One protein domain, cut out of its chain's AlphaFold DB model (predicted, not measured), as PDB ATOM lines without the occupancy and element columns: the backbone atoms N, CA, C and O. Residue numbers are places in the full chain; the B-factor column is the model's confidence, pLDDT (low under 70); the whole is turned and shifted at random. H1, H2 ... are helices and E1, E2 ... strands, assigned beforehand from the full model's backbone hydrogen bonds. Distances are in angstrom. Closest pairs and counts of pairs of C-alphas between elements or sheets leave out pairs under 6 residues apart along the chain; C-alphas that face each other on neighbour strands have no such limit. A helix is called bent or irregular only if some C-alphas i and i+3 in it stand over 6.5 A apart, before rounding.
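What this domain is: This is residues 70 to 134 of the 135 residues of an uncharacterized protein of Candidatus Pacearchaeota archaeon (UniProt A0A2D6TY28). A small two-stranded hairpin, E1 and E2, packs with E2 on the later part of a long helix, H1, and a second long helix, H3, leads away from this small body, with residues 123 to 134 sticking out as an arm. The short helix H2 follows directly on E2, and no helix touches another. The printed part has 65 residues with three named helices and two named strands, in the order H1, E1, E2, H2, H3; the sheet, E1 - E2, is antiparallel, and the class is mostly helix. The whole is loose, with a radius of gyration of the C-alphas of 14.5 A, and elongated, spanning 51 by 27 by 16 A, the arm making much of the length.

How they stand to each other: Strands E1, residues 94 to 96, and E2, residues 103 to 105, form a hairpin, antiparallel at 143 degrees between their directions. The C-alphas of Lys 96 and Glu 103, which face each other, are 4.2 A apart. N 95 and O 104, at 2.9 A, and N 104 and O 95, at 3.0 A, are within hydrogen-bond range. Helix H1, residues 70 to 88, has its residues 79 to 87 within 10 A of this sheet; its closest C-alphas to E2 are those of Asp 83 and Thr 104, 6.1 A apart. Helix H2, residues 106 to 109, comes closest to E1 with the C-alphas of Lys 106 and Phe 94, 5.5 A apart. Helix H3, residues 116 to 132, is apart from E1, E2 and H2. H1 and H3 are apart, but only just, with their closest C-alphas 8.4 A apart. In H1 and H3 every O i to N i+4 pair is within hydrogen-bond range, and H2 is too short for such a pair.

Where its parts are: E1 measures 6.7 A from first to last C-alpha, E2 7.1 A. H1 measures 27.2 A, from C-alpha 70 at (170.049, 208.183, 239.490) to C-alpha 88 at (187.835, 222.137, 254.601). H2 measures 5.0 A. H3 measures 24.6 A and ends with C-alpha 132 at (182.700, 177.405, 250.314). No helix is bent or irregular.

The domain as a whole: The two C-alphas farthest apart are those of Leu 89 and Lys 134, 50.7 A. Without residues 123 to 134, which stand free, the body has 53 residues and spans 32 by 25 by 16 A. The printed part has no cut, and no link is long. The mean pLDDT of the printed part is 75.5; residues 70 to 72 and 108 to 123 are under 70.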
ATOM      1  N   THR A  70     169.685 206.766 239.596       65.00
ATOM      2  CA  THR A  70     170.049 208.183 239.490       65.00
ATOM      3  C   THR A  70     169.813 208.974 240.779       65.00
ATOM      4  O   THR A  70     170.618 209.833 241.125       65.00
ATOM      5  N   THR A  71     168.763 208.668 241.542       69.12
ATOM      6  CA  THR A  71     168.489 209.316 242.836       69.12
ATOM      7  C   THR A  71     169.495 208.883 243.903       69.12
ATOM      8  O   THR A  71     170.000 209.721 244.648       69.12
ATOM      9  N   VAL A  72     169.866 207.597 243.941       66.69
ATOM     10  CA  VAL A  72     170.915 207.105 244.857       66.69
ATOM     11  C   VAL A  72     172.261 207.766 244.555       66.69
ATOM     12  O   VAL A  72     172.963 208.168 245.479       66.69
ATOM     13  N   GLN A  73     172.603 207.912 243.271       71.50
ATOM     14  CA  GLN A  73     173.831 208.585 242.838       71.50
ATOM     15  C   GLN A  73     173.859 210.055 243.272       71.50
ATOM     16  O   GLN A  73     174.863 210.506 243.813       71.50
ATOM     17  N   LYS A  74     172.742 210.782 243.121       77.38
ATOM     18  CA  LYS A  74     172.629 212.177 243.578       77.38
ATOM     19  C   LYS A  74     172.802 212.316 245.092       77.38
ATOM     20  O   LYS A  74     173.472 213.236 245.545       77.38
ATOM     21  N   ILE A  75     172.239 211.398 245.880       74.94
ATOM     22  CA  ILE A  75     172.402 211.405 247.343       74.94
ATOM     23  C   ILE A  75     173.863 211.145 247.738       74.94
ATOM     24  O   ILE A  75     174.354 211.783 248.669       74.94
ATOM     25  N   ASP A  76     174.557 210.228 247.055       76.62
ATOM     26  CA  ASP A  76     175.983 209.972 247.309       76.62
ATOM     27  C   ASP A  76     176.842 211.201 246.983       76.62
ATOM     28  O   ASP A  76     177.757 211.527 247.734       76.62
ATOM     29  N   GLU A  77     176.510 211.916 245.906       80.75
ATOM     30  CA  GLU A  77     177.223 213.132 245.509       80.75
ATOM     31  C   GLU A  77     177.044 214.264 246.528       80.75
ATOM     32  O   GLU A  77     178.024 214.843 246.989       80.75
ATOM     33  N   VAL A  78     175.809 214.515 246.979       84.00
ATOM     34  CA  VAL A  78     175.537 215.520 248.025       84.00
ATOM     35  C   VAL A  78     176.250 215.171 249.335       84.00
ATOM     36  O   VAL A  78     176.747 216.050 250.036       84.00
ATOM     37  N   ARG A  79     176.329 213.881 249.688       81.06
ATOM     38  CA  ARG A  79     177.094 213.443 250.866       81.06
ATOM     39  C   ARG A  79     178.585 213.717 250.704       81.06
ATOM     40  O   ARG A  79     179.207 214.147 251.669       81.06
ATOM     41  N   ARG A  80     179.134 213.507 249.505       81.06
ATOM     42  CA  ARG A  80     180.544 213.785 249.210       81.06
ATOM     43  C   ARG A  80     180.869 215.264 249.377       81.06
ATOM     44  O   ARG A  80     181.810 215.577 250.092       81.06
ATOM     45  N   GLN A  81     180.051 216.144 248.805       86.56
ATOM     46  CA  GLN A  81     180.238 217.592 248.931       86.56
ATOM     47  C   GLN A  81     180.256 218.031 250.399       86.56
ATOM     48  O   GLN A  81     181.156 218.743 250.826       86.56
ATOM     49  N   ARG A  82     179.328 217.517 251.214       85.06
ATOM     50  CA  ARG A  82     179.283 217.832 252.649       85.06
ATOM     51  C   ARG A  82     180.493 217.321 253.427       85.06
ATOM     52  O   ARG A  82     180.943 217.992 254.351       85.06
ATOM     53  N   ASP A  83     180.989 216.129 253.100       83.44
ATOM     54  CA  ASP A  83     182.191 215.581 253.731       83.44
ATOM     55  C   ASP A  83     183.436 216.418 253.346       83.44
ATOM     56  O   ASP A  83     184.282 216.674 254.201       83.44
ATOM     57  N   GLU A  84     183.532 216.894 252.098       88.00
ATOM     58  CA  GLU A  84     184.604 217.790 251.627       88.00
ATOM     59  C   GLU A  84     184.543 219.174 252.288       88.00
ATOM     60  O   GLU A  84     185.561 219.659 252.785       88.00
ATOM     61  N   GLU A  85     183.355 219.777 252.377       89.31
ATOM     62  CA  GLU A  85     183.127 221.041 253.090       89.31
ATOM     63  C   GLU A  85     183.505 220.924 254.570       89.31
ATOM     64  O   GLU A  85     184.235 221.759 255.103       89.31
ATOM     65  N   ALA A  86     183.070 219.857 255.244       86.44
ATOM     66  CA  ALA A  86     183.422 219.624 256.639       86.44
ATOM     67  C   ALA A  86     184.933 219.421 256.828       86.44
ATOM     68  O   ALA A  86     185.493 219.889 257.820       86.44
ATOM     69  N   LYS A  87     185.604 218.777 255.864       88.44
ATOM     70  CA  LYS A  87     187.058 218.597 255.877       88.44
ATOM     71  C   LYS A  87     187.784 219.930 255.696       88.44
ATOM     72  O   LYS A  87     188.742 220.187 256.419       88.44
ATOM     73  N   ALA A  88     187.300 220.790 254.799       89.56
ATOM     74  CA  ALA A  88     187.835 222.137 254.601       89.56
ATOM     75  C   ALA A  88     187.652 223.027 255.843       89.56
ATOM     76  O   ALA A  88     188.527 223.824 256.166       89.56
ATOM     77  N   LEU A  89     186.543 222.856 256.566       90.50
ATOM     78  CA  LEU A  89     186.253 223.593 257.797       90.50
ATOM     79  C   LEU A  89     186.917 222.992 259.050       90.50
ATOM     80  O   LEU A  89     186.820 223.578 260.125       90.50
ATOM     81  N   GLY A  90     187.563 221.824 258.945       89.38
ATOM     82  CA  GLY A  90     188.128 221.111 260.096       89.38
ATOM     83  C   GLY A  90     187.070 220.645 261.106       89.38
ATOM     84  O   GLY A  90     187.362 220.501 262.292       89.38
ATOM     85  N   ILE A  91     185.826 220.440 260.659       85.19
ATOM     86  CA  ILE A  91     184.697 220.099 261.524       85.19
ATOM     87  C   ILE A  91     184.496 218.584 261.544       85.19
ATOM     88  O   ILE A  91     184.161 217.965 260.536       85.19
ATOM     89  N   GLY A  92     184.589 218.008 262.741       83.56
ATOM     90  CA  GLY A  92     184.218 216.623 263.012       83.56
ATOM     91  C   GLY A  92     185.339 215.606 262.802       83.56
ATOM     92  O   GLY A  92     186.410 215.891 262.279       83.56
ATOM     93  N   GLU A  93     185.076 214.381 263.252       86.38
ATOM     94  CA  GLU A  93     185.996 213.255 263.100       86.38
ATOM     95  C   GLU A  93     185.697 212.493 261.808       86.38
ATOM     96  O   GLU A  93     184.543 212.144 261.530       86.38
ATOM     97  N   PHE A  94     186.744 212.174 261.054       86.44
ATOM     98  CA  PHE A  94     186.657 211.375 259.837       86.44
ATOM     99  C   PHE A  94     187.116 209.945 260.108       86.44
ATOM    100  O   PHE A  94     188.100 209.707 260.804       86.44
ATOM    101  N   ILE A  95     186.388 208.980 259.549       82.75
ATOM    102  CA  ILE A  95     186.741 207.560 259.610       82.75
ATOM    103  C   ILE A  95     186.977 207.061 258.196       82.75
ATOM    104  O   ILE A  95     186.174 207.305 257.291       82.75
ATOM    105  N   LYS A  96     188.057 206.303 258.025       82.62
ATOM    106  CA  LYS A  96     188.354 205.600 256.784       82.62
ATOM    107  C   LYS A  96     187.547 204.306 256.703       82.62
ATOM    108  O   LYS A  96     187.610 203.450 257.581       82.62
ATOM    109  N   CYS A  97     186.784 204.141 255.633       75.56
ATOM    110  CA  CYS A  97     186.081 202.901 255.352       75.56
ATOM    111  C   CYS A  97     187.077 201.813 254.934       75.56
ATOM    112  O   CYS A  97     187.725 201.932 253.899       75.56
ATOM    113  N   GLU A  98     187.146 200.709 255.674       72.69
ATOM    114  CA  GLU A  98     188.062 199.591 255.386       72.69
ATOM    115  C   GLU A  98     187.785 198.899 254.040       72.69
ATOM    116  O   GLU A  98     188.672 198.315 253.429       72.69
ATOM    117  N   MET A  99     186.548 198.980 253.544       70.12
ATOM    118  CA  MET A  99     186.124 198.315 252.307       70.12
ATOM    119  C   MET A  99     186.436 199.126 251.043       70.12
ATOM    120  O   MET A  99     186.738 198.540 250.001       70.12
ATOM    121  N   CYS A 100     186.281 200.456 251.119       75.12
ATOM    122  CA  CYS A 100     186.391 201.374 249.977       75.12
ATOM    123  C   CYS A 100     187.574 202.352 250.090       75.12
ATOM    124  O   CYS A 100     187.854 203.068 249.138       75.12
ATOM    125  N   GLY A 101     188.245 202.424 251.243       75.38
ATOM    126  CA  GLY A 101     189.339 203.359 251.523       75.38
ATOM    127  C   GLY A 101     188.917 204.824 251.689       75.38
ATOM    128  O   GLY A 101     189.769 205.649 252.007       75.38
ATOM    129  N   ARG A 102     187.634 205.155 251.487       77.94
ATOM    130  CA  ARG A 102     187.102 206.526 251.552       77.94
ATOM    131  C   ARG A 102     187.002 207.011 252.997       77.94
ATOM    132  O   ARG A 102     186.512 206.275 253.850       77.94
ATOM    133  N   GLU A 103     187.414 208.249 253.239       82.12
ATOM    134  CA  GLU A 103     187.176 208.961 254.495       82.12
ATOM    135  C   GLU A 103     185.792 209.606 254.470       82.12
ATOM    136  O   GLU A 103     185.435 210.263 253.498       82.12
ATOM    137  N   THR A 104     185.010 209.405 255.525       81.00
ATOM    138  CA  THR A 104     183.685 210.022 255.684       81.00
ATOM    139  C   THR A 104     183.502 210.482 257.119       81.00
ATOM    140  O   THR A 104     184.074 209.881 258.035       81.00
ATOM    141  N   LEU A 105     182.645 211.476 257.339       80.25
ATOM    142  CA  LEU A 105     182.283 211.923 258.682       80.25
ATOM    143  C   LEU A 105     181.752 210.768 259.552       80.25
ATOM    144  O   LEU A 105     180.850 210.022 259.158       80.25
ATOM    145  N   LYS A 106     182.253 210.653 260.788       79.94
ATOM    146  CA  LYS A 106     181.867 209.610 261.760       79.94
ATOM    147  C   LYS A 106     180.363 209.576 262.041       79.94
ATOM    148  O   LYS A 106     179.798 208.505 262.259       79.94
ATOM    149  N   ILE A 107     179.689 210.725 261.970       73.88
ATOM    150  CA  ILE A 107     178.228 210.825 262.121       73.88
ATOM    151  C   ILE A 107     177.461 210.114 260.995       73.88
ATOM    152  O   ILE A 107     176.383 209.575 261.237       73.88
ATOM    153  N   HIS A 108     178.032 210.040 259.790       66.19
ATOM    154  CA  HIS A 108     177.462 209.326 258.647       66.19
ATOM    155  C   HIS A 108     177.795 207.820 258.678       66.19
ATOM    156  O   HIS A 108     177.125 207.015 258.031       66.19
ATOM    157  N   TYR A 109     178.773 207.405 259.491       60.41
ATOM    158  CA  TYR A 109     179.268 206.026 259.545       60.41
ATOM    159  C   TYR A 109     178.295 205.030 260.209       60.41
ATOM    160  O   TYR A 109     178.349 203.831 259.929       60.41
ATOM    161  N   LYS A 110     177.350 205.494 261.047       55.91
ATOM    162  CA  LYS A 110     176.333 204.611 261.665       55.91
ATOM    163  C   LYS A 110     175.416 203.944 260.630       55.91
ATOM    164  O   LYS A 110     174.863 202.875 260.897       55.91
ATOM    165  N   THR A 111     175.285 204.514 259.431       52.47
ATOM    166  CA  THR A 111     174.589 203.877 258.310       52.47
ATOM    167  C   THR A 111     175.598 203.119 257.445       52.47
ATOM    168  O   THR A 111     176.360 203.721 256.705       52.47
ATOM    169  N   LYS A 112     175.628 201.787 257.590       53.53
ATOM    170  CA  LYS A 112     176.414 200.798 256.820       53.53
ATOM    171  C   LYS A 112     176.983 201.306 255.472       53.53
ATOM    172  O   LYS A 112     176.220 201.443 254.526       53.53
ATOM    173  N   CYS A 113     178.319 201.368 255.375       55.28
ATOM    174  CA  CYS A 113     179.150 201.492 254.157       55.28
ATOM    175  C   CYS A 113     178.928 202.747 253.286       55.28
ATOM    176  O   CYS A 113     177.833 203.021 252.813       55.28
ATOM    177  N   CYS A 114     180.039 203.424 252.976       60.72
ATOM    178  CA  CYS A 114     180.177 204.646 252.169       60.72
ATOM    179  C   CYS A 114     179.408 204.672 250.830       60.72
ATOM    180  O   CYS A 114     179.141 205.757 250.338       60.72
ATOM    181  N   THR A 115     179.095 203.527 250.207       62.47
ATOM    182  CA  THR A 115     178.500 203.465 248.859       62.47
ATOM    183  C   THR A 115     177.714 202.172 248.610       62.47
ATOM    184  O   THR A 115     177.926 201.153 249.274       62.47
ATOM    185  N   LYS A 116     176.876 202.164 247.564       63.19
ATOM    186  CA  LYS A 116     176.245 200.945 247.023       63.19
ATOM    187  C   LYS A 116     177.279 199.876 246.612       63.19
ATOM    188  O   LYS A 116     177.111 198.699 246.914       63.19
ATOM    189  N   ALA A 117     178.417 200.284 246.048       61.00
ATOM    190  CA  ALA A 117     179.511 199.370 245.692       61.00
ATOM    191  C   ALA A 117     180.084 198.618 246.913       61.00
ATOM    192  O   ALA A 117     180.475 197.453 246.837       61.00
ATOM    193  N   CYS A 118     180.091 199.276 248.069       65.38
ATOM    194  CA  CYS A 118     180.566 198.749 249.341       65.38
ATOM    195  C   CYS A 118     179.584 197.699 249.912       65.38
ATOM    196  O   CYS A 118     180.005 196.651 250.413       65.38
ATOM    197  N   SER A 119     178.269 197.916 249.755       64.94
ATOM    198  CA  SER A 119     177.253 196.895 250.054       64.94
ATOM    199  C   SER A 119     177.290 195.715 249.079       64.94
ATOM    200  O   SER A 119     177.186 194.570 249.525       64.94
ATOM    201  N   ASP A 120     177.521 195.967 247.790       67.69
ATOM    202  CA  ASP A 120     177.565 194.926 246.758       67.69
ATOM    203  C   ASP A 120     178.777 194.005 246.954       67.69
ATOM    204  O   ASP A 120     178.643 192.780 246.947       67.69
ATOM    205  N   LYS A 121     179.952 194.564 247.274       68.75
ATOM    206  CA  LYS A 121     181.154 193.782 247.614       68.75
ATOM    207  C   LYS A 121     180.948 192.935 248.876       68.75
ATOM    208  O   LYS A 121     181.351 191.774 248.919       68.75
ATOM    209  N   LYS A 122     180.251 193.463 249.892       69.00
ATOM    210  CA  LYS A 122     179.876 192.696 251.095       69.00
ATOM    211  C   LYS A 122     178.935 191.537 250.759       69.00
ATOM    212  O   LYS A 122     179.057 190.462 251.350       69.00
ATOM    213  N   TYR A 123     178.012 191.741 249.820       67.62
ATOM    214  CA  TYR A 123     177.125 190.688 249.332       67.62
ATOM    215  C   TYR A 123     177.905 189.601 248.583       67.62
ATOM    216  O   TYR A 123     177.727 188.421 248.880       67.62
ATOM    217  N   GLN A 124     178.838 189.980 247.706       72.00
ATOM    218  CA  GLN A 124     179.700 189.034 246.993       72.00
ATOM    219  C   GLN A 124     180.571 188.199 247.944       72.00
ATOM    220  O   GLN A 124     180.631 186.978 247.803       72.00
ATOM    221  N   ILE A 125     181.175 188.816 248.968       76.44
ATOM    222  CA  ILE A 125     181.965 188.102 249.989       76.44
ATOM    223  C   ILE A 125     181.091 187.101 250.760       76.44
ATOM    224  O   ILE A 125     181.492 185.954 250.967       76.44
ATOM    225  N   LYS A 126     179.875 187.498 251.160       75.38
ATOM    226  CA  LYS A 126     178.926 186.592 251.830       75.38
ATOM    227  C   LYS A 126     178.485 185.441 250.926       75.38
ATOM    228  O   LYS A 126     178.400 184.307 251.393       75.38
ATOM    229  N   ALA A 127     178.212 185.721 249.653       74.69
ATOM    230  CA  ALA A 127     177.825 184.710 248.676       74.69
ATOM    231  C   ALA A 127     178.955 183.698 248.437       74.69
ATOM    232  O   ALA A 127     178.685 182.501 248.388       74.69
ATOM    233  N   LYS A 128     180.211 184.162 248.363       81.12
ATOM    234  CA  LYS A 128     181.400 183.308 248.226       81.12
ATOM    235  C   LYS A 128     181.571 182.372 249.429       81.12
ATOM    236  O   LYS A 128     181.577 181.161 249.240       81.12
ATOM    237  N   ARG A 129     181.547 182.903 250.660       81.56
ATOM    238  CA  ARG A 129     181.633 182.089 251.893       81.56
ATOM    239  C   ARG A 129     180.526 181.037 251.996       81.56
ATOM    240  O   ARG A 129     180.760 179.930 252.458       81.56
ATOM    241  N   LYS A 130     179.308 181.365 251.550       82.06
ATOM    242  CA  LYS A 130     178.177 180.422 251.544       82.06
ATOM    243  C   LYS A 130     178.352 179.284 250.530       82.06
ATOM    244  O   LYS A 130     177.755 178.231 250.725       82.06
ATOM    245  N   ARG A 131     179.112 179.494 249.449       78.50
ATOM    246  CA  ARG A 131     179.469 178.431 248.493       78.50
ATOM    247  C   ARG A 131     180.567 177.535 249.065       78.50
ATOM    248  O   ARG A 131     180.418 176.324 249.023       78.50
ATOM    249  N   GLU A 132     181.592 178.131 249.670       82.56
ATOM    250  CA  GLU A 132     182.700 177.405 250.314       82.56
ATOM    251  C   GLU A 132     182.217 176.516 251.472       82.56
ATOM    252  O   GLU A 132     182.642 175.381 251.571       82.56
ATOM    253  N   LEU A 133     181.259 176.975 252.286       80.44
ATOM    254  CA  LEU A 133     180.665 176.186 253.384       80.44
ATOM    255  C   LEU A 133     179.737 175.041 252.935       80.44
ATOM    256  O   LEU A 133     179.263 174.278 253.771       80.44
ATOM    257  N   LYS A 134     179.389 174.976 251.648       74.06
ATOM    258  CA  LYS A 134     178.536 173.924 251.070       74.06
ATOM    259  C   LYS A 134     179.337 172.841 250.341       74.06
ATOM    260  O   LYS A 134     178.718 171.937 249.787       74.06
TER     261      LYS A 134